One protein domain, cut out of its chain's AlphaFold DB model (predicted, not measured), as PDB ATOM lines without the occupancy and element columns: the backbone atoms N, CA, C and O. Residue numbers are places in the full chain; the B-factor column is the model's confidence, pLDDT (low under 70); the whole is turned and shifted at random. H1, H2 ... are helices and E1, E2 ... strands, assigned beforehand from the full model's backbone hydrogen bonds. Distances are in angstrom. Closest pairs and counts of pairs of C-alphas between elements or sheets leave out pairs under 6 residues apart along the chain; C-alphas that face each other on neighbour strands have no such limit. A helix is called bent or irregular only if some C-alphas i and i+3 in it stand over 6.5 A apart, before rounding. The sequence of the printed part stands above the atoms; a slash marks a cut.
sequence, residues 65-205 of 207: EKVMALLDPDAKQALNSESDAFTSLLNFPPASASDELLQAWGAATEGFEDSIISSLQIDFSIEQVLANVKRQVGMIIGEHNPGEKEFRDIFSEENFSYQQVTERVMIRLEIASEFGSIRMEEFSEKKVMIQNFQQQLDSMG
ATOM      1  N   GLU A  65     -21.863  10.437  19.969       41.97
ATOM      2  CA  GLU A  65     -21.094   9.715  18.946       41.97
ATOM      3  C   GLU A  65     -19.875   8.970  19.491       41.97
ATOM      4  O   GLU A  65     -19.569   7.889  19.004       41.97
ATOM      5  N   LYS A  66     -19.160   9.516  20.478       42.09
ATOM      6  CA  LYS A  66     -17.984   8.867  21.068       42.09
ATOM      7  C   LYS A  66     -18.349   7.818  22.110       42.09
ATOM      8  O   LYS A  66     -17.648   6.819  22.178       42.09
ATOM      9  N   VAL A  67     -19.441   7.986  22.857       45.66
ATOM     10  CA  VAL A  67     -20.017   6.928  23.708       45.66
ATOM     11  C   VAL A  67     -20.422   5.760  22.821       45.66
ATOM     12  O   VAL A  67     -19.978   4.640  23.049       45.66
ATOM     13  N   MET A  68     -21.137   6.044  21.731       43.78
ATOM     14  CA  MET A  68     -21.466   5.049  20.717       43.78
ATOM     15  C   MET A  68     -20.207   4.508  20.027       43.78
ATOM     16  O   MET A  68     -20.147   3.324  19.734       43.78
ATOM     17  N   ALA A  69     -19.159   5.309  19.802       43.81
ATOM     18  CA  ALA A  69     -17.907   4.846  19.195       43.81
ATOM     19  C   ALA A  69     -17.061   3.967  20.127       43.81
ATOM     20  O   ALA A  69     -16.366   3.092  19.615       43.81
ATOM     21  N   LEU A  70     -17.130   4.184  21.447       40.31
ATOM     22  CA  LEU A  70     -16.478   3.367  22.476       40.31
ATOM     23  C   LEU A  70     -17.100   1.973  22.610       40.31
ATOM     24  O   LEU A  70     -16.470   1.088  23.186       40.31
ATOM     25  N   LEU A  71     -18.307   1.774  22.083       42.31
ATOM     26  CA  LEU A  71     -18.899   0.452  21.955       42.31
ATOM     27  C   LEU A  71     -18.151  -0.301  20.843       42.31
ATOM     28  O   LEU A  71     -18.050   0.161  19.699       42.31
ATOM     29  N   ASP A  72     -17.589  -1.451  21.207       38.91
ATOM     30  CA  ASP A  72     -16.937  -2.390  20.291       38.91
ATOM     31  C   ASP A  72     -17.890  -2.721  19.117       38.91
ATOM     32  O   ASP A  72     -19.102  -2.768  19.337       38.91
ATOM     33  N   PRO A  73     -17.430  -2.906  17.865       40.72
ATOM     34  CA  PRO A  73     -18.267  -3.393  16.766       40.72
ATOM     35  C   PRO A  73     -19.213  -4.545  17.137       40.72
ATOM     36  O   PRO A  73     -20.375  -4.505  16.742       40.72
ATOM     37  N   ASP A  74     -18.761  -5.498  17.957       37.09
ATOM     38  CA  ASP A  74     -19.594  -6.606  18.444       37.09
ATOM     39  C   ASP A  74     -20.631  -6.141  19.485       37.09
ATOM     40  O   ASP A  74     -21.763  -6.619  19.488       37.09
ATOM     41  N   ALA A  75     -20.301  -5.137  20.310       37.84
ATOM     42  CA  ALA A  75     -21.250  -4.477  21.211       37.84
ATOM     43  C   ALA A  75     -22.293  -3.656  20.429       37.84
ATOM     44  O   ALA A  75     -23.473  -3.694  20.753       37.84
ATOM     45  N   LYS A  76     -21.909  -2.995  19.331       41.12
ATOM     46  CA  LYS A  76     -22.839  -2.331  18.393       41.12
ATOM     47  C   LYS A  76     -23.723  -3.328  17.644       41.12
ATOM     48  O   LYS A  76     -24.857  -3.012  17.294       41.12
ATOM     49  N   GLN A  77     -23.215  -4.526  17.376       37.59
ATOM     50  CA  GLN A  77     -23.984  -5.598  16.755       37.59
ATOM     51  C   GLN A  77     -24.951  -6.249  17.759       37.59
ATOM     52  O   GLN A  77     -26.076  -6.572  17.378       37.59
ATOM     53  N   ALA A  78     -24.571  -6.337  19.040       36.34
ATOM     54  CA  ALA A  78     -25.457  -6.681  20.157       36.34
ATOM     55  C   ALA A  78     -26.559  -5.622  20.376       36.34
ATOM     56  O   ALA A  78     -27.711  -5.977  20.585       36.34
ATOM     57  N   LEU A  79     -26.259  -4.327  20.207       36.81
ATOM     58  CA  LEU A  79     -27.273  -3.256  20.206       36.81
ATOM     59  C   LEU A  79     -28.299  -3.401  19.078       36.81
ATOM     60  O   LEU A  79     -29.481  -3.135  19.271       36.81
ATOM     61  N   ASN A  80     -27.849  -3.834  17.897       39.41
ATOM     62  CA  ASN A  80     -28.720  -4.107  16.752       39.41
ATOM     63  C   ASN A  80     -29.457  -5.455  16.859       39.41
ATOM     64  O   ASN A  80     -30.303  -5.746  16.014       39.41
ATOM     65  N   SER A  81     -29.138  -6.281  17.859       36.94
ATOM     66  CA  SER A  81     -29.817  -7.546  18.145       36.94
ATOM     67  C   SER A  81     -30.445  -7.504  19.539       36.94
ATOM     68  O   SER A  81     -29.926  -8.075  20.484       36.94
ATOM     69  N   GLU A  82     -31.576  -6.799  19.638       41.00
ATOM     70  CA  GLU A  82     -32.558  -6.887  20.735       41.00
ATOM     71  C   GLU A  82     -31.986  -7.025  22.159       41.00
ATOM     72  O   GLU A  82     -32.372  -7.913  22.918       41.00
ATOM     73  N   SER A  83     -31.097  -6.123  22.576       41.22
ATOM     74  CA  SER A  83     -30.895  -5.913  24.011       41.22
ATOM     75  C   SER A  83     -31.847  -4.817  24.488       41.22
ATOM     76  O   SER A  83     -31.458  -3.657  24.624       41.22
ATOM     77  N   ASP A  84     -33.099  -5.192  24.781       48.66
ATOM     78  CA  ASP A  84     -34.041  -4.360  25.557       48.66
ATOM     79  C   ASP A  84     -33.415  -3.878  26.886       48.66
ATOM     80  O   ASP A  84     -33.803  -2.864  27.465       48.66
ATOM     81  N   ALA A  85     -32.394  -4.599  27.364       46.09
ATOM     82  CA  ALA A  85     -31.604  -4.244  28.528       46.09
ATOM     83  C   ALA A  85     -30.763  -2.974  28.311       46.09
ATOM     84  O   ALA A  85     -30.765  -2.122  29.194       46.09
ATOM     85  N   PHE A  86     -30.107  -2.780  27.163       51.50
ATOM     86  CA  PHE A  86     -29.318  -1.562  26.925       51.50
ATOM     87  C   PHE A  86     -30.200  -0.334  26.695       51.50
ATOM     88  O   PHE A  86     -29.931   0.732  27.243       51.50
ATOM     89  N   THR A  87     -31.283  -0.474  25.927       51.88
ATOM     90  CA  THR A  87     -32.247   0.623  25.741       51.88
ATOM     91  C   THR A  87     -32.872   1.040  27.070       51.88
ATOM     92  O   THR A  87     -33.081   2.231  27.285       51.88
ATOM     93  N   SER A  88     -33.062   0.110  28.015       54.88
ATOM     94  CA  SER A  88     -33.497   0.456  29.373       54.88
ATOM     95  C   SER A  88     -32.487   1.312  30.156       54.88
ATOM     96  O   SER A  88     -32.908   2.113  30.987       54.88
ATOM     97  N   LEU A  89     -31.181   1.212  29.861       60.28
ATOM     98  CA  LEU A  89     -30.134   2.051  30.467       60.28
ATOM     99  C   LEU A  89     -30.093   3.466  29.903       60.28
ATOM    100  O   LEU A  89     -29.479   4.330  30.520       60.28
ATOM    101  N   LEU A  90     -30.701   3.692  28.737       66.19
ATOM    102  CA  LEU A  90     -30.746   4.991  28.066       66.19
ATOM    103  C   LEU A  90     -31.999   5.805  28.403       66.19
ATOM    104  O   LEU A  90     -32.147   6.931  27.925       66.19
ATOM    105  N   ASN A  91     -32.901   5.241  29.206       71.56
ATOM    106  CA  ASN A  91     -34.123   5.917  29.597       71.56
ATOM    107  C   ASN A  91     -33.856   6.844  30.781       71.56
ATOM    108  O   ASN A  91     -33.529   6.402  31.882       71.56
ATOM    109  N   PHE A  92     -34.066   8.136  30.541       83.12
ATOM    110  CA  PHE A  92     -34.111   9.153  31.576       83.12
ATOM    111  C   PHE A  92     -35.458   9.893  31.530       83.12
ATOM    112  O   PHE A  92     -35.881  10.295  30.445       83.12
ATOM    113  N   PRO A  93     -36.132  10.135  32.664       89.88
ATOM    114  CA  PRO A  93     -35.827   9.619  33.996       89.88
ATOM    115  C   PRO A  93     -35.844   8.080  34.040       89.88
ATOM    116  O   PRO A  93     -36.508   7.453  33.208       89.88
ATOM    117  N   PRO A  94     -35.097   7.456  34.967       84.56
ATOM    118  CA  PRO A  94     -35.065   6.000  35.094       84.56
ATOM    119  C   PRO A  94     -36.440   5.449  35.488       84.56
ATOM    120  O   PRO A  94     -37.273   6.155  36.050       84.56
ATOM    121  N   ALA A  95     -36.677   4.151  35.276       80.56
ATOM    122  CA  ALA A  95     -37.933   3.508  35.683       80.56
ATOM    123  C   ALA A  95     -38.189   3.563  37.206       80.56
ATOM    124  O   ALA A  95     -39.327   3.431  37.647       80.56
ATOM    125  N   SER A  96     -37.129   3.743  37.999       80.31
ATOM    126  CA  SER A  96     -37.151   3.927  39.453       80.31
ATOM    127  C   SER A  96     -37.353   5.387  39.893       80.31
ATOM    128  O   SER A  96     -37.360   5.654  41.094       80.31
ATOM    129  N   ALA A  97     -37.508   6.330  38.956       87.12
ATOM    130  CA  ALA A  97     -37.712   7.748  39.237       87.12
ATOM    131  C   ALA A  97     -38.927   8.002  40.141       87.12
ATOM    132  O   ALA A  97     -39.960   7.344  40.005       87.12
ATOM    133  N   SER A  98     -38.820   8.997  41.027       90.69
ATOM    134  CA  SER A  98     -39.969   9.471  41.803       90.69
ATOM    135  C   SER A  98     -40.956  10.245  40.923       90.69
ATOM    136  O   SER A  98     -40.593  10.759  39.858       90.69
ATOM    137  N   ASP A  99     -42.198  10.373  41.389       93.75
ATOM    138  CA  ASP A  99     -43.236  11.136  40.687       93.75
ATOM    139  C   ASP A  99     -42.827  12.606  40.497       93.75
ATOM    140  O   ASP A  99     -43.086  13.196  39.448       93.75
ATOM    141  N   GLU A 100     -42.129  13.192  41.474       93.75
ATOM    142  CA  GLU A 100     -41.630  14.568  41.402       93.75
ATOM    143  C   GLU A 100     -40.559  14.724  40.318       93.75
ATOM    144  O   GLU A 100     -40.575  15.702  39.572       93.75
ATOM    145  N   LEU A 101     -39.659  13.747  40.170       93.81
ATOM    146  CA  LEU A 101     -38.650  13.771  39.113       93.81
ATOM    147  C   LEU A 101     -39.284  13.622  37.724       93.81
ATOM    148  O   LEU A 101     -38.903  14.331  36.789       93.81
ATOM    149  N   LEU A 102     -40.266  12.726  37.591       94.50
ATOM    150  CA  LEU A 102     -41.037  12.568  36.357       94.50
ATOM    151  C   LEU A 102     -41.770  13.866  36.000       94.50
ATOM    152  O   LEU A 102     -41.759  14.281  34.839       94.50
ATOM    153  N   GLN A 103     -42.355  14.542  36.991       96.19
ATOM    154  CA  GLN A 103     -43.013  15.833  36.808       96.19
ATOM    155  C   GLN A 103     -42.020  16.931  36.404       96.19
ATOM    156  O   GLN A 103     -42.291  17.674  35.459       96.19
ATOM    157  N   ALA A 104     -40.874  17.023  37.082       96.75
ATOM    158  CA  ALA A 104     -39.823  17.987  36.777       96.75
ATOM    159  C   ALA A 104     -39.312  17.823  35.340       96.75
ATOM    160  O   ALA A 104     -39.195  18.803  34.602       96.75
ATOM    161  N   TRP A 105     -39.060  16.583  34.917       96.25
ATOM    162  CA  TRP A 105     -38.634  16.285  33.553       96.25
ATOM    163  C   TRP A 105     -39.725  16.601  32.528       96.25
ATOM    164  O   TRP A 105     -39.457  17.253  31.520       96.25
ATOM    165  N   GLY A 106     -40.968  16.192  32.796       96.25
ATOM    166  CA  GLY A 106     -42.105  16.480  31.922       96.25
ATOM    167  C   GLY A 106     -42.296  17.980  31.695       96.25
ATOM    168  O   GLY A 106     -42.418  18.415  30.556       96.25
ATOM    169  N   ALA A 107     -42.226  18.785  32.759       96.06
ATOM    170  CA  ALA A 107     -42.324  20.242  32.663       96.06
ATOM    171  C   ALA A 107     -41.129  20.872  31.924       96.06
ATOM    172  O   ALA A 107     -41.294  21.832  31.175       96.06
ATOM    173  N   ALA A 108     -39.918  20.340  32.108       96.25
ATOM    174  CA  ALA A 108     -38.719  20.862  31.454       96.25
ATOM    175  C   ALA A 108     -38.653  20.565  29.949       96.25
ATOM    176  O   ALA A 108     -38.007  21.306  29.203       96.25
ATOM    177  N   THR A 109     -39.306  19.483  29.523       94.12
ATOM    178  CA  THR A 109     -39.297  18.981  28.141       94.12
ATOM    179  C   THR A 109     -40.579  19.292  27.368       94.12
ATOM    180  O   THR A 109     -40.661  19.012  26.172       94.12
ATOM    181  N   GLU A 110     -41.562  19.926  28.011       95.44
ATOM    182  CA  GLU A 110     -42.828  20.299  27.386       95.44
ATOM    183  C   GLU A 110     -42.611  21.214  26.168       95.44
ATOM    184  O   GLU A 110     -41.971  22.264  26.248       95.44
ATOM    185  N   GLY A 111     -43.172  20.815  25.023       93.31
ATOM    186  CA  GLY A 111     -43.142  21.602  23.787       93.31
ATOM    187  C   GLY A 111     -41.887  21.434  22.923       93.31
ATOM    188  O   GLY A 111     -41.826  22.053  21.861       93.31
ATOM    189  N   PHE A 112     -40.924  20.602  23.330       90.88
ATOM    190  CA  PHE A 112     -39.763  20.239  22.509       90.88
ATOM    191  C   PHE A 112     -40.043  19.008  21.638       90.88
ATOM    192  O   PHE A 112     -40.941  18.219  21.923       90.88
ATOM    193  N   GLU A 113     -39.274  18.839  20.559       83.31
ATOM    194  CA  GLU A 113     -39.392  17.655  19.702       83.31
ATOM    195  C   GLU A 113     -38.867  16.391  20.399       83.31
ATOM    196  O   GLU A 113     -37.797  16.404  21.011       83.31
ATOM    197  N   ASP A 114     -39.560  15.263  20.202       80.56
ATOM    198  CA  ASP A 114     -39.180  13.953  20.753       80.56
ATOM    199  C   ASP A 114     -37.737  13.552  20.411       80.56
ATOM    200  O   ASP A 114     -37.069  12.880  21.197       80.56
ATOM    201  N   SER A 115     -37.233  13.970  19.247       75.19
ATOM    202  CA  SER A 115     -35.862  13.705  18.794       75.19
ATOM    203  C   SER A 115     -34.815  14.399  19.681       75.19
ATOM    204  O   SER A 115     -33.818  13.785  20.068       75.19
ATOM    205  N   ILE A 116     -35.069  15.656  20.055       79.25
ATOM    206  CA  ILE A 116     -34.220  16.465  20.935       79.25
ATOM    207  C   ILE A 116     -34.317  15.952  22.369       79.25
ATOM    208  O   ILE A 116     -33.286  15.794  23.028       79.25
ATOM    209  N   ILE A 117     -35.531  15.612  22.814       82.94
ATOM    210  CA  ILE A 117     -35.775  14.995  24.122       82.94
ATOM    211  C   ILE A 117     -34.990  13.691  24.241       82.94
ATOM    212  O   ILE A 117     -34.179  13.558  25.154       82.94
ATOM    213  N   SER A 118     -35.146  12.780  23.281       77.69
ATOM    214  CA  SER A 118     -34.447  11.489  23.268       77.69
ATOM    215  C   SER A 118     -32.931  11.662  23.280       77.69
ATOM    216  O   SER A 118     -32.217  10.955  23.987       77.69
ATOM    217  N   SER A 119     -32.413  12.639  22.532       76.88
ATOM    218  CA  SER A 119     -30.981  12.922  22.529       76.88
ATOM    219  C   SER A 119     -30.486  13.408  23.897       76.88
ATOM    220  O   SER A 119     -29.439  12.958  24.361       76.88
ATOM    221  N   LEU A 120     -31.251  14.270  24.574       82.75
ATOM    222  CA  LEU A 120     -30.911  14.743  25.914       82.75
ATOM    223  C   LEU A 120     -31.024  13.631  26.970       82.75
ATOM    224  O   LEU A 120     -30.182  13.560  27.862       82.75
ATOM    225  N   GLN A 121     -32.002  12.725  26.860       83.31
ATOM    226  CA  GLN A 121     -32.120  11.565  27.760       83.31
ATOM    227  C   GLN A 121     -30.848  10.714  27.758       83.31
ATOM    228  O   GLN A 121     -30.393  10.263  28.813       83.31
ATOM    229  N   ILE A 122     -30.230  10.550  26.586       75.75
ATOM    230  CA  ILE A 122     -28.967   9.825  26.465       75.75
ATOM    231  C   ILE A 122     -27.858  10.560  27.215       75.75
ATOM    232  O   ILE A 122     -27.117   9.919  27.955       75.75
ATOM    233  N   ASP A 123     -27.778  11.889  27.101       76.12
ATOM    234  CA  ASP A 123     -26.773  12.694  27.805       76.12
ATOM    235  C   ASP A 123     -26.892  12.575  29.337       76.12
ATOM    236  O   ASP A 123     -25.864  12.555  30.024       76.12
ATOM    237  N   PHE A 124     -28.109  12.444  29.875       82.94
ATOM    238  CA  PHE A 124     -28.359  12.168  31.300       82.94
ATOM    239  C   PHE A 124     -28.049  10.717  31.702       82.94
ATOM    240  O   PHE A 124     -27.656  10.458  32.839       82.94
ATOM    241  N   SER A 125     -28.156   9.782  30.760       77.44
ATOM    242  CA  SER A 125     -27.947   8.348  30.985       77.44
ATOM    243  C   SER A 125     -26.487   7.893  30.839       77.44
ATOM    244  O   SER A 125     -26.154   6.759  31.181       77.44
ATOM    245  N   ILE A 126     -25.576   8.763  30.375       74.06
ATOM    246  CA  ILE A 126     -24.152   8.421  30.168       74.06
ATOM    247  C   ILE A 126     -23.508   7.836  31.429       74.06
ATOM    248  O   ILE A 126     -22.759   6.866  31.340       74.06
ATOM    249  N   GLU A 127     -23.787   8.403  32.602       73.56
ATOM    250  CA  GLU A 127     -23.187   7.924  33.853       73.56
ATOM    251  C   GLU A 127     -23.655   6.498  34.186       73.56
ATOM    252  O   GLU A 127     -22.852   5.671  34.622       73.56
ATOM    253  N   GLN A 128     -24.929   6.182  33.916       77.31
ATOM    254  CA  GLN A 128     -25.508   4.852  34.126       77.31
ATOM    255  C   GLN A 128     -24.839   3.829  33.205       77.31
ATOM    256  O   GLN A 128     -24.471   2.737  33.645       77.31
ATOM    257  N   VAL A 129     -24.602   4.202  31.945       73.19
ATOM    258  CA  VAL A 129     -23.842   3.378  30.998       73.19
ATOM    259  C   VAL A 129     -22.412   3.175  31.505       73.19
ATOM    260  O   VAL A 129     -21.958   2.042  31.646       73.19
ATOM    261  N   LEU A 130     -21.697   4.249  31.852       72.62
ATOM    262  CA  LEU A 130     -20.296   4.179  32.283       72.62
ATOM    263  C   LEU A 130     -20.090   3.347  33.552       72.62
ATOM    264  O   LEU A 130     -19.078   2.647  33.650       72.62
ATOM    265  N   ALA A 131     -21.030   3.404  34.497       75.69
ATOM    266  CA  ALA A 131     -20.989   2.627  35.732       75.69
ATOM    267  C   ALA A 131     -21.134   1.116  35.499       75.69
ATOM    268  O   ALA A 131     -20.643   0.333  36.312       75.69
ATOM    269  N   ASN A 132     -21.759   0.716  34.388       75.75
ATOM    270  CA  ASN A 132     -22.066  -0.679  34.075       75.75
ATOM    271  C   ASN A 132     -21.208  -1.263  32.953       75.75
ATOM    272  O   ASN A 132     -21.376  -2.420  32.584       75.75
ATOM    273  N   VAL A 133     -20.230  -0.523  32.438       72.62
ATOM    274  CA  VAL A 133     -19.268  -1.053  31.467       72.62
ATOM    275  C   VAL A 133     -18.292  -2.037  32.135       72.62
ATOM    276  O   VAL A 133     -17.543  -1.678  33.048       72.62
ATOM    277  N   LYS A 134     -18.212  -3.266  31.610       66.50
ATOM    278  CA  LYS A 134     -17.214  -4.281  31.986       66.50
ATOM    279  C   LYS A 134     -15.859  -3.907  31.393       66.50
ATOM    280  O   LYS A 134     -15.736  -3.668  30.188       66.50
ATOM    281  N   ARG A 135     -14.811  -3.889  32.227       64.56
ATOM    282  CA  ARG A 135     -13.445  -3.535  31.805       64.56
ATOM    283  C   ARG A 135     -12.435  -4.626  32.136       64.56
ATOM    284  O   ARG A 135     -12.396  -5.118  33.259       64.56
ATOM    285  N   GLN A 136     -11.546  -4.922  31.191       58.12
ATOM    286  CA  GLN A 136     -10.387  -5.791  31.390       58.12
ATOM    287  C   GLN A 136      -9.136  -5.103  30.842       58.12
ATOM    288  O   GLN A 136      -9.071  -4.746  29.672       58.12
ATOM    289  N   VAL A 137      -8.140  -4.879  31.708       73.25
ATOM    290  CA  VAL A 137      -6.865  -4.212  31.357       73.25
ATOM    291  C   VAL A 137      -7.091  -2.874  30.617       73.25
ATOM    292  O   VAL A 137      -6.421  -2.539  29.648       73.25
ATOM    293  N   GLY A 138      -8.084  -2.099  31.063       52.03
ATOM    294  CA  GLY A 138      -8.426  -0.794  30.481       52.03
ATOM    295  C   GLY A 138      -9.256  -0.842  29.192       52.03
ATOM    296  O   GLY A 138      -9.732   0.208  28.766       52.03
ATOM    297  N   MET A 139      -9.490  -2.023  28.614       47.28
ATOM    298  CA  MET A 139     -10.377  -2.213  27.464       47.28
ATOM    299  C   MET A 139     -11.806  -2.501  27.923       47.28
ATOM    300  O   MET A 139     -12.010  -3.151  28.949       47.28
ATOM    301  N   ILE A 140     -12.784  -1.997  27.169       57.62
ATOM    302  CA  ILE A 140     -14.200  -2.326  27.351       57.62
ATOM    303  C   ILE A 140     -14.422  -3.716  26.762       57.62
ATOM    304  O   ILE A 140     -14.068  -3.947  25.613       57.62
ATOM    305  N   ILE A 141     -14.963  -4.636  27.558       60.62
ATOM    306  CA  ILE A 141     -15.184  -6.037  27.158       60.62
ATOM    307  C   ILE A 141     -16.657  -6.460  27.240       60.62
ATOM    308  O   ILE A 141     -16.977  -7.632  27.068       60.62
ATOM    309  N   GLY A 142     -17.553  -5.523  27.552       63.50
ATOM    310  CA  GLY A 142     -18.991  -5.753  27.640       63.50
ATOM    311  C   GLY A 142     -19.652  -4.808  28.634       63.50
ATOM    312  O   GLY A 142     -19.071  -3.798  29.030       63.50
ATOM    313  N   GLU A 143     -20.841  -5.183  29.088       68.62
ATOM    314  CA  GLU A 143     -21.648  -4.424  30.043       68.62
ATOM    315  C   GLU A 143     -22.365  -5.344  31.030       68.62
ATOM    316  O   GLU A 143     -22.604  -6.520  30.740       68.62
ATOM    317  N   HIS A 144     -22.652  -4.819  32.215       71.06
ATOM    318  CA  HIS A 144     -23.542  -5.421  33.189       71.06
ATOM    319  C   HIS A 144     -24.981  -5.086  32.817       71.06
ATOM    320  O   HIS A 144     -25.336  -3.915  32.704       71.06
ATOM    321  N   ASN A 145     -25.801  -6.117  32.637       72.12
ATOM    322  CA  ASN A 145     -27.221  -5.951  32.359       72.12
ATOM    323  C   ASN A 145     -28.034  -5.828  33.655       72.12
ATOM    324  O   ASN A 145     -27.654  -6.433  34.664       72.12
ATOM    325  N   PRO A 146     -29.189  -5.138  33.630       71.31
ATOM    326  CA  PRO A 146     -30.156  -5.189  34.719       71.31
ATOM    327  C   PRO A 146     -30.452  -6.637  35.139       71.31
ATOM    328  O   PRO A 146     -30.758  -7.493  34.311       71.31
ATOM    329  N   GLY A 147     -30.336  -6.918  36.439       73.44
ATOM    330  CA  GLY A 147     -30.491  -8.265  37.004       73.44
ATOM    331  C   GLY A 147     -29.183  -9.045  37.196       73.44
ATOM    332  O   GLY A 147     -29.184 -10.044  37.918       73.44
ATOM    333  N   GLU A 148     -28.058  -8.590  36.630       78.75
ATOM    334  CA  GLU A 148     -26.732  -9.070  37.036       78.75
ATOM    335  C   GLU A 148     -26.394  -8.563  38.444       78.75
ATOM    336  O   GLU A 148     -26.749  -7.450  38.825       78.75
ATOM    337  N   LYS A 149     -25.675  -9.365  39.236       84.88
ATOM    338  CA  LYS A 149     -25.300  -8.989  40.610       84.88
ATOM    339  C   LYS A 149     -24.397  -7.753  40.638       84.88
ATOM    340  O   LYS A 149     -24.406  -6.989  41.597       84.88
ATOM    341  N   GLU A 150     -23.577  -7.612  39.611       83.31
ATOM    342  CA  GLU A 150     -22.612  -6.537  39.443       83.31
ATOM    343  C   GLU A 150     -23.222  -5.286  38.789       83.31
ATOM    344  O   GLU A 150     -22.536  -4.272  38.671       83.31
ATOM    345  N   PHE A 151     -24.497  -5.343  38.385       82.56
ATOM    346  CA  PHE A 151     -25.221  -4.187  37.878       82.56
ATOM    347  C   PHE A 151     -25.424  -3.136  38.969       82.56
ATOM    348  O   PHE A 151     -25.754  -3.455  40.113       82.56
ATOM    349  N   ARG A 152     -25.274  -1.869  38.593       83.25
ATOM    350  CA  ARG A 152     -25.498  -0.707  39.452       83.25
ATOM    351  C   ARG A 152     -26.562   0.187  38.839       83.25
ATOM    352  O   ARG A 152     -26.362   0.694  37.739       83.25
ATOM    353  N   ASP A 153     -27.656   0.414  39.552       84.94
ATOM    354  CA  ASP A 153     -28.580   1.512  39.256       84.94
ATOM    355  C   ASP A 153     -28.075   2.763  39.980       84.94
ATOM    356  O   ASP A 153     -28.344   2.941  41.171       84.94
ATOM    357  N   ILE A 154     -27.306   3.602  39.280       83.62
ATOM    358  CA  ILE A 154     -26.664   4.764  39.906       83.62
ATOM    359  C   ILE A 154     -27.692   5.758  40.434       83.62
ATOM    360  O   ILE A 154     -27.403   6.459  41.395       83.62
ATOM    361  N   PHE A 155     -28.881   5.805  39.831       84.19
ATOM    362  CA  PHE A 155     -29.944   6.735  40.196       84.19
ATOM    363  C   PHE A 155     -30.590   6.392  41.542       84.19
ATOM    364  O   PHE A 155     -31.261   7.229  42.139       84.19
ATOM    365  N   SER A 156     -30.377   5.161  42.016       84.69
ATOM    366  CA  SER A 156     -30.865   4.659  43.304       84.69
ATOM    367  C   SER A 156     -29.824   4.723  44.429       84.69
ATOM    368  O   SER A 156     -30.117   4.348  45.565       84.69
ATOM    369  N   GLU A 157     -28.594   5.160  44.138       86.75
ATOM    370  CA  GLU A 157     -27.518   5.202  45.129       86.75
ATOM    371  C   GLU A 157     -27.692   6.383  46.100       86.75
ATOM    372  O   GLU A 157     -28.015   7.490  45.688       86.75
ATOM    373  N   GLU A 158     -27.412   6.178  47.393       81.38
ATOM    374  CA  GLU A 158     -27.657   7.177  48.458       81.38
ATOM    375  C   GLU A 158     -26.971   8.538  48.243       81.38
ATOM    376  O   GLU A 158     -27.414   9.536  48.798       81.38
ATOM    377  N   ASN A 159     -25.882   8.586  47.471       81.00
ATOM    378  CA  ASN A 159     -25.124   9.814  47.205       81.00
ATOM    379  C   ASN A 159     -25.339  10.347  45.780       81.00
ATOM    380  O   ASN A 159     -24.556  11.174  45.306       81.00
ATOM    381  N   PHE A 160     -26.333   9.822  45.065       85.12
ATOM    382  CA  PHE A 160     -26.682  10.315  43.745       85.12
ATOM    383  C   PHE A 160     -27.395  11.667  43.849       85.12
ATOM    384  O   PHE A 160     -28.201  11.884  44.746       85.12
ATOM    385  N   SER A 161     -27.090  12.570  42.915       87.25
ATOM    386  CA  SER A 161     -27.691  13.901  42.834       87.25
ATOM    387  C   SER A 161     -28.050  14.221  41.384       87.25
ATOM    388  O   SER A 161     -27.174  14.293  40.509       87.25
ATOM    389  N   TYR A 162     -29.343  14.427  41.130       89.19
ATOM    390  CA  TYR A 162     -29.866  14.873  39.843       89.19
ATOM    391  C   TYR A 162     -29.383  16.282  39.497       89.19
ATOM    392  O   TYR A 162     -29.098  16.548  38.327       89.19
ATOM    393  N   GLN A 163     -29.201  17.162  40.485       86.88
ATOM    394  CA  GLN A 163     -28.625  18.494  40.282       86.88
ATOM    395  C   GLN A 163     -27.192  18.396  39.756       86.88
ATOM    396  O   GLN A 163     -26.869  18.958  38.711       86.88
ATOM    397  N   GLN A 164     -26.341  17.591  40.397       84.69
ATOM    398  CA  GLN A 164     -24.962  17.407  39.941       84.69
ATOM    399  C   GLN A 164     -24.880  16.778  38.544       84.69
ATOM    400  O   GLN A 164     -23.976  17.098  37.769       84.69
ATOM    401  N   VAL A 165     -25.786  15.855  38.205       85.00
ATOM    402  CA  VAL A 165     -25.856  15.312  36.840       85.00
ATOM    403  C   VAL A 165     -26.283  16.393  35.851       85.00
ATOM    404  O   VAL A 165     -25.647  16.519  34.807       85.00
ATOM    405  N   THR A 166     -27.281  17.207  36.191       87.19
ATOM    406  CA  THR A 166     -27.766  18.322  35.362       87.19
ATOM    407  C   THR A 166     -26.652  19.330  35.071       87.19
ATOM    408  O   THR A 166     -26.433  19.695  33.914       87.19
ATOM    409  N   GLU A 167     -25.858  19.696  36.080       83.06
ATOM    410  CA  GLU A 167     -24.670  20.542  35.919       83.06
ATOM    411  C   GLU A 167     -23.634  19.912  34.976       83.06
ATOM    412  O   GLU A 167     -23.128  20.569  34.064       83.06
ATOM    413  N   ARG A 168     -23.334  18.615  35.148       79.31
ATOM    414  CA  ARG A 168     -22.395  17.896  34.272       79.31
ATOM    415  C   ARG A 168     -22.890  17.831  32.826       79.31
ATOM    416  O   ARG A 168     -22.079  17.983  31.911       79.31
ATOM    417  N   VAL A 169     -24.189  17.623  32.611       81.00
ATOM    418  CA  VAL A 169     -24.805  17.633  31.274       81.00
ATOM    419  C   VAL A 169     -24.687  19.022  30.643       81.00
ATOM    420  O   VAL A 169     -24.250  19.115  29.496       81.00
ATOM    421  N   MET A 170     -24.978  20.097  31.388       84.88
ATOM    422  CA  MET A 170     -24.805  21.474  30.904       84.88
ATOM    423  C   MET A 170     -23.363  21.743  30.476       84.88
ATOM    424  O   MET A 170     -23.126  22.219  29.368       84.88
ATOM    425  N   ILE A 171     -22.393  21.382  31.321       78.38
ATOM    426  CA  ILE A 171     -20.971  21.551  31.012       78.38
ATOM    427  C   ILE A 171     -20.632  20.820  29.707       78.38
ATOM    428  O   ILE A 171     -20.091  21.439  28.789       78.38
ATOM    429  N   ARG A 172     -21.001  19.533  29.571       76.50
ATOM    430  CA  ARG A 172     -20.775  18.744  28.342       76.50
ATOM    431  C   ARG A 172     -21.382  19.406  27.105       76.50
ATOM    432  O   ARG A 172     -20.739  19.417  26.056       76.50
ATOM    433  N   LEU A 173     -22.584  19.965  27.229       79.81
ATOM    434  CA  LEU A 173     -23.267  20.660  26.145       79.81
ATOM    435  C   LEU A 173     -22.525  21.940  25.721       79.81
ATOM    436  O   LEU A 173     -22.333  22.171  24.526       79.81
ATOM    437  N   GLU A 174     -22.067  22.751  26.679       77.06
ATOM    438  CA  GLU A 174     -21.297  23.974  26.408       77.06
ATOM    439  C   GLU A 174     -19.972  23.658  25.708       77.06
ATOM    440  O   GLU A 174     -19.656  24.254  24.679       77.06
ATOM    441  N   ILE A 175     -19.265  22.627  26.171       69.31
ATOM    442  CA  ILE A 175     -18.050  22.122  25.524       69.31
ATOM    443  C   ILE A 175     -18.348  21.662  24.092       69.31
ATOM    444  O   ILE A 175     -17.640  22.037  23.158       69.31
ATOM    445  N   ALA A 176     -19.392  20.853  23.889       65.00
ATOM    446  CA  ALA A 176     -19.746  20.362  22.559       65.00
ATOM    447  C   ALA A 176     -20.004  21.520  21.581       65.00
ATOM    448  O   ALA A 176     -19.586  21.443  20.421       65.00
ATOM    449  N   SER A 177     -20.623  22.605  22.055       71.94
ATOM    450  CA  SER A 177     -20.824  23.830  21.278       71.94
ATOM    451  C   SER A 177     -19.508  24.536  20.954       71.94
ATOM    452  O   SER A 177     -19.293  24.914  19.803       71.94
ATOM    453  N   GLU A 178     -18.610  24.703  21.927       64.12
ATOM    454  CA  GLU A 178     -17.308  25.359  21.723       64.12
ATOM    455  C   GLU A 178     -16.436  24.633  20.688       64.12
ATOM    456  O   GLU A 178     -15.746  25.268  19.890       64.12
ATOM    457  N   PHE A 179     -16.501  23.299  20.661       63.41
ATOM    458  CA  PHE A 179     -15.763  22.466  19.709       63.41
ATOM    459  C   PHE A 179     -16.513  22.215  18.389       63.41
ATOM    460  O   PHE A 179     -16.035  21.436  17.562       63.41
ATOM    461  N   GLY A 180     -17.678  22.837  18.174       63.25
ATOM    462  CA  GLY A 180     -18.470  22.680  16.949       63.25
ATOM    463  C   GLY A 180     -18.969  21.251  16.708       63.25
ATOM    464  O   GLY A 180     -19.180  20.857  15.563       63.25
ATOM    465  N   SER A 181     -19.118  20.462  17.775       64.38
ATOM    466  CA  SER A 181     -19.576  19.063  17.735       64.38
ATOM    467  C   SER A 181     -21.102  18.925  17.810       64.38
ATOM    468  O   SER A 181     -21.622  17.817  17.751       64.38
ATOM    469  N   ILE A 182     -21.813  20.043  17.944       68.81
ATOM    470  CA  ILE A 182     -23.273  20.141  17.973       68.81
ATOM    471  C   ILE A 182     -23.703  21.350  17.136       68.81
ATOM    472  O   ILE A 182     -22.967  22.335  17.022       68.81
ATOM    473  N   ARG A 183     -24.886  21.282  16.520       80.38
ATOM    474  CA  ARG A 183     -25.448  22.423  15.785       80.38
ATOM    475  C   ARG A 183     -25.943  23.482  16.767       80.38
ATOM    476  O   ARG A 183     -26.429  23.153  17.842       80.38
ATOM    477  N   MET A 184     -25.872  24.755  16.378       81.69
ATOM    478  CA  MET A 184     -26.277  25.861  17.258       81.69
ATOM    479  C   MET A 184     -27.763  25.833  17.643       81.69
ATOM    480  O   MET A 184     -28.108  26.233  18.755       81.69
ATOM    481  N   GLU A 185     -28.632  25.374  16.740       87.12
ATOM    482  CA  GLU A 185     -30.065  25.198  17.013       87.12
ATOM    483  C   GLU A 185     -30.279  24.142  18.108       87.12
ATOM    484  O   GLU A 185     -30.837  24.456  19.157       87.12
ATOM    485  N   GLU A 186     -29.698  22.950  17.930       83.44
ATOM    486  CA  GLU A 186     -29.755  21.851  18.903       83.44
ATOM    487  C   GLU A 186     -29.141  22.246  20.259       83.44
ATOM    488  O   GLU A 186     -29.702  21.949  21.314       83.44
ATOM    489  N   PHE A 187     -28.017  22.973  20.252       84.12
ATOM    490  CA  PHE A 187     -27.420  23.529  21.467       84.12
ATOM    491  C   PHE A 187     -28.390  24.441  22.221       84.12
ATOM    492  O   PHE A 187     -28.533  24.317  23.437       84.12
ATOM    493  N   SER A 188     -29.046  25.359  21.509       92.62
ATOM    494  CA  SER A 188     -29.941  26.345  22.118       92.62
ATOM    495  C   SER A 188     -31.150  25.666  22.761       92.62
ATOM    496  O   SER A 188     -31.494  25.987  23.895       92.62
ATOM    497  N   GLU A 189     -31.749  24.694  22.073       92.69
ATOM    498  CA  GLU A 189     -32.902  23.939  22.573       92.69
ATOM    499  C   GLU A 189     -32.539  23.100  23.799       92.69
ATOM    500  O   GLU A 189     -33.151  23.258  24.858       92.69
ATOM    501  N   LYS A 190     -31.479  22.287  23.707       89.94
ATOM    502  CA  LYS A 190     -31.016  21.473  24.839       89.94
ATOM    503  C   LYS A 190     -30.627  22.332  26.035       89.94
ATOM    504  O   LYS A 190     -30.943  21.979  27.168       89.94
ATOM    505  N   LYS A 191     -29.982  23.481  25.809       94.56
ATOM    506  CA  LYS A 191     -29.604  24.399  26.889       94.56
ATOM    507  C   LYS A 191     -30.831  24.909  27.638       94.56
ATOM    508  O   LYS A 191     -30.817  24.907  28.866       94.56
ATOM    509  N   VAL A 192     -31.887  25.298  26.922       97.38
ATOM    510  CA  VAL A 192     -33.146  25.735  27.546       97.38
ATOM    511  C   VAL A 192     -33.777  24.597  28.345       97.38
ATOM    512  O   VAL A 192     -34.146  24.810  29.496       97.38
ATOM    513  N   MET A 193     -33.839  23.383  27.792       97.19
ATOM    514  CA  MET A 193     -34.387  22.224  28.506       97.19
ATOM    515  C   MET A 193     -33.633  21.931  29.805       97.19
ATOM    516  O   MET A 193     -34.253  21.757  30.850       97.19
ATOM    517  N   ILE A 194     -32.296  21.924  29.771       95.75
ATOM    518  CA  ILE A 194     -31.473  21.670  30.963       95.75
ATOM    519  C   ILE A 194     -31.675  22.780  32.003       95.75
ATOM    520  O   ILE A 194     -31.777  22.496  33.193       95.75
ATOM    521  N   GLN A 195     -31.766  24.043  31.573       97.00
ATOM    522  CA  GLN A 195     -32.034  25.167  32.477       97.00
ATOM    523  C   GLN A 195     -33.420  25.073  33.116       97.00
ATOM    524  O   GLN A 195     -33.548  25.303  34.318       97.00
ATOM    525  N   ASN A 196     -34.443  24.713  32.340       97.50
ATOM    526  CA  ASN A 196     -35.785  24.482  32.862       97.50
ATOM    527  C   ASN A 196     -35.776  23.325  33.861       97.50
ATOM    528  O   ASN A 196     -36.357  23.446  34.934       97.50
ATOM    529  N   PHE A 197     -35.078  22.236  33.543       97.50
ATOM    530  CA  PHE A 197     -34.979  21.082  34.427       97.50
ATOM    531  C   PHE A 197     -34.298  21.436  35.746       97.50
ATOM    532  O   PHE A 197     -34.864  21.156  36.796       97.50
ATOM    533  N   GLN A 198     -33.170  22.154  35.711       94.94
ATOM    534  CA  GLN A 198     -32.513  22.655  36.921       94.94
ATOM    535  C   GLN A 198     -33.471  23.490  37.783       94.94
ATOM    536  O   GLN A 198     -33.556  23.278  38.987       94.94
ATOM    537  N   GLN A 199     -34.245  24.393  37.174       96.12
ATOM    538  CA  GLN A 199     -35.230  25.192  37.909       96.12
ATOM    539  C   GLN A 199     -36.326  24.331  38.545       96.12
ATOM    540  O   GLN A 199     -36.744  24.616  39.667       96.12
ATOM    541  N   GLN A 200     -36.798  23.288  37.853       97.12
ATOM    542  CA  GLN A 200     -37.773  22.356  38.419       97.12
ATOM    543  C   GLN A 200     -37.179  21.600  39.613       97.12
ATOM    544  O   GLN A 200     -37.806  21.595  40.674       97.12
ATOM    545  N   LEU A 201     -35.961  21.059  39.478       94.56
ATOM    546  CA  LEU A 201     -35.246  20.375  40.562       94.56
ATOM    547  C   LEU A 201     -35.100  21.281  41.793       94.56
ATOM    548  O   LEU A 201     -35.480  20.883  42.895       94.56
ATOM    549  N   ASP A 202     -34.647  22.522  41.595       94.06
ATOM    550  CA  ASP A 202     -34.486  23.510  42.666       94.06
ATOM    551  C   ASP A 202     -35.827  23.833  43.344       94.06
ATOM    552  O   ASP A 202     -35.917  23.908  44.571       94.06
ATOM    553  N   SER A 203     -36.892  24.014  42.556       94.12
ATOM    554  CA  SER A 203     -38.217  24.376  43.076       94.12
ATOM    555  C   SER A 203     -38.884  23.254  43.875       94.12
ATOM    556  O   SER A 203     -39.647  23.529  44.803       94.12
ATOM    557  N   MET A 204     -38.590  22.002  43.517       92.75
ATOM    558  CA  MET A 204     -39.144  20.802  44.143       92.75
ATOM    559  C   MET A 204     -38.245  20.250  45.257       92.75
ATOM    560  O   MET A 204     -38.672  19.363  45.992       92.75
ATOM    561  N   GLY A 205     -37.027  20.782  45.418       88.88
ATOM    562  CA  GLY A 205     -36.061  20.306  46.409       88.88
ATOM    563  C   GLY A 205     -35.516  18.911  46.098       88.88
ATOM    564  O   GLY A 205     -35.220  18.158  47.023       88.88
TER     565      GLY A 205
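Overview. This is residues 65 to 205 of the 207 residues of an uncharacterized protein of Desulfurispirillum indicum (strain ATCC BAA-1389 / DSM 22839 / S5) (UniProt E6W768). The strand hairpin E1 and E2 lies at one end of the kinked helix H5, which runs through the middle; the earlier part of H5 packs steeply across two long side-by-side helices, H6 and H7, and H4 packs on H7. The short helices H1, H2 and H3 lie loosely round the later part of H5 and the strands. The printed part has 141 residues, with seven named helices and two antiparallel strands in the order H1 H2 H3 H4 H5 E1 E2 H6 H7. It is mostly helix and compact, with radius of gyration of the C-alphas 15.6 A and spans of 41 by 36 by 27 A.

Along the chain. E1 is residues 133 to 136, beginning at C-alpha (-19.268, -1.053, 31.467), and E2 is 139 to 143. H5 is 114 to 132, 26.2 A, irregular, with C-alphas 124 and 127 7.2 A apart and a kink of 42 degrees near 126. H6 is 162 to 178, 24.4 A; H7 is 184 to 204, 30.2 A, ending at C-alpha (-39.144, 20.802, 44.143). H4 is 99 to 109, 15.3 A; H1 is 65 to 70, H2 73 to 79 and H3 84 to 89.

Arrangement. In the hairpin E1 and E2, N 134 and O 142 are 2.8 A apart, within hydrogen-bond range. The closest C-alphas of H2 and E2 are those of Ala 75 and Gly 142, 6.9 A. H3 and H5 only just touch, with 3 pairs of C-alphas within 8 A, the closest Leu 89 and Val 129, 6.5 A. H1 and H5 are close but not clearly touching, at Val 67 and Ile 126, 7.8 A. With residues 123 to 124 alone H5 touches H6, at Asp 123 and Val 169, 6.3 A. With residues 116 to 120 alone it touches H7, at Leu 120 and Lys 190, 6.8 A. H6 and H7 form a helical hairpin, a shallow tilt of 17 degrees, opposite ways, closest at Ser 177 and Phe 187, 6.6 A. H4 touches H7 at Ala 108 and Phe 197, 4.8 A. Every O i to N i+4 pair is within range in H1, H2, H3, H4, H6 and H7, and 13 of 15 in H5.

Size, cuts and confidence. The C-alphas farthest apart, Gly 111 and Val 137, are 45.2 A apart. The printed part has no cut; the link E2 to H6 is long. Mean pLDDT of the printed part is 74.9, and 42 residues are under 70, among them 65 to 90.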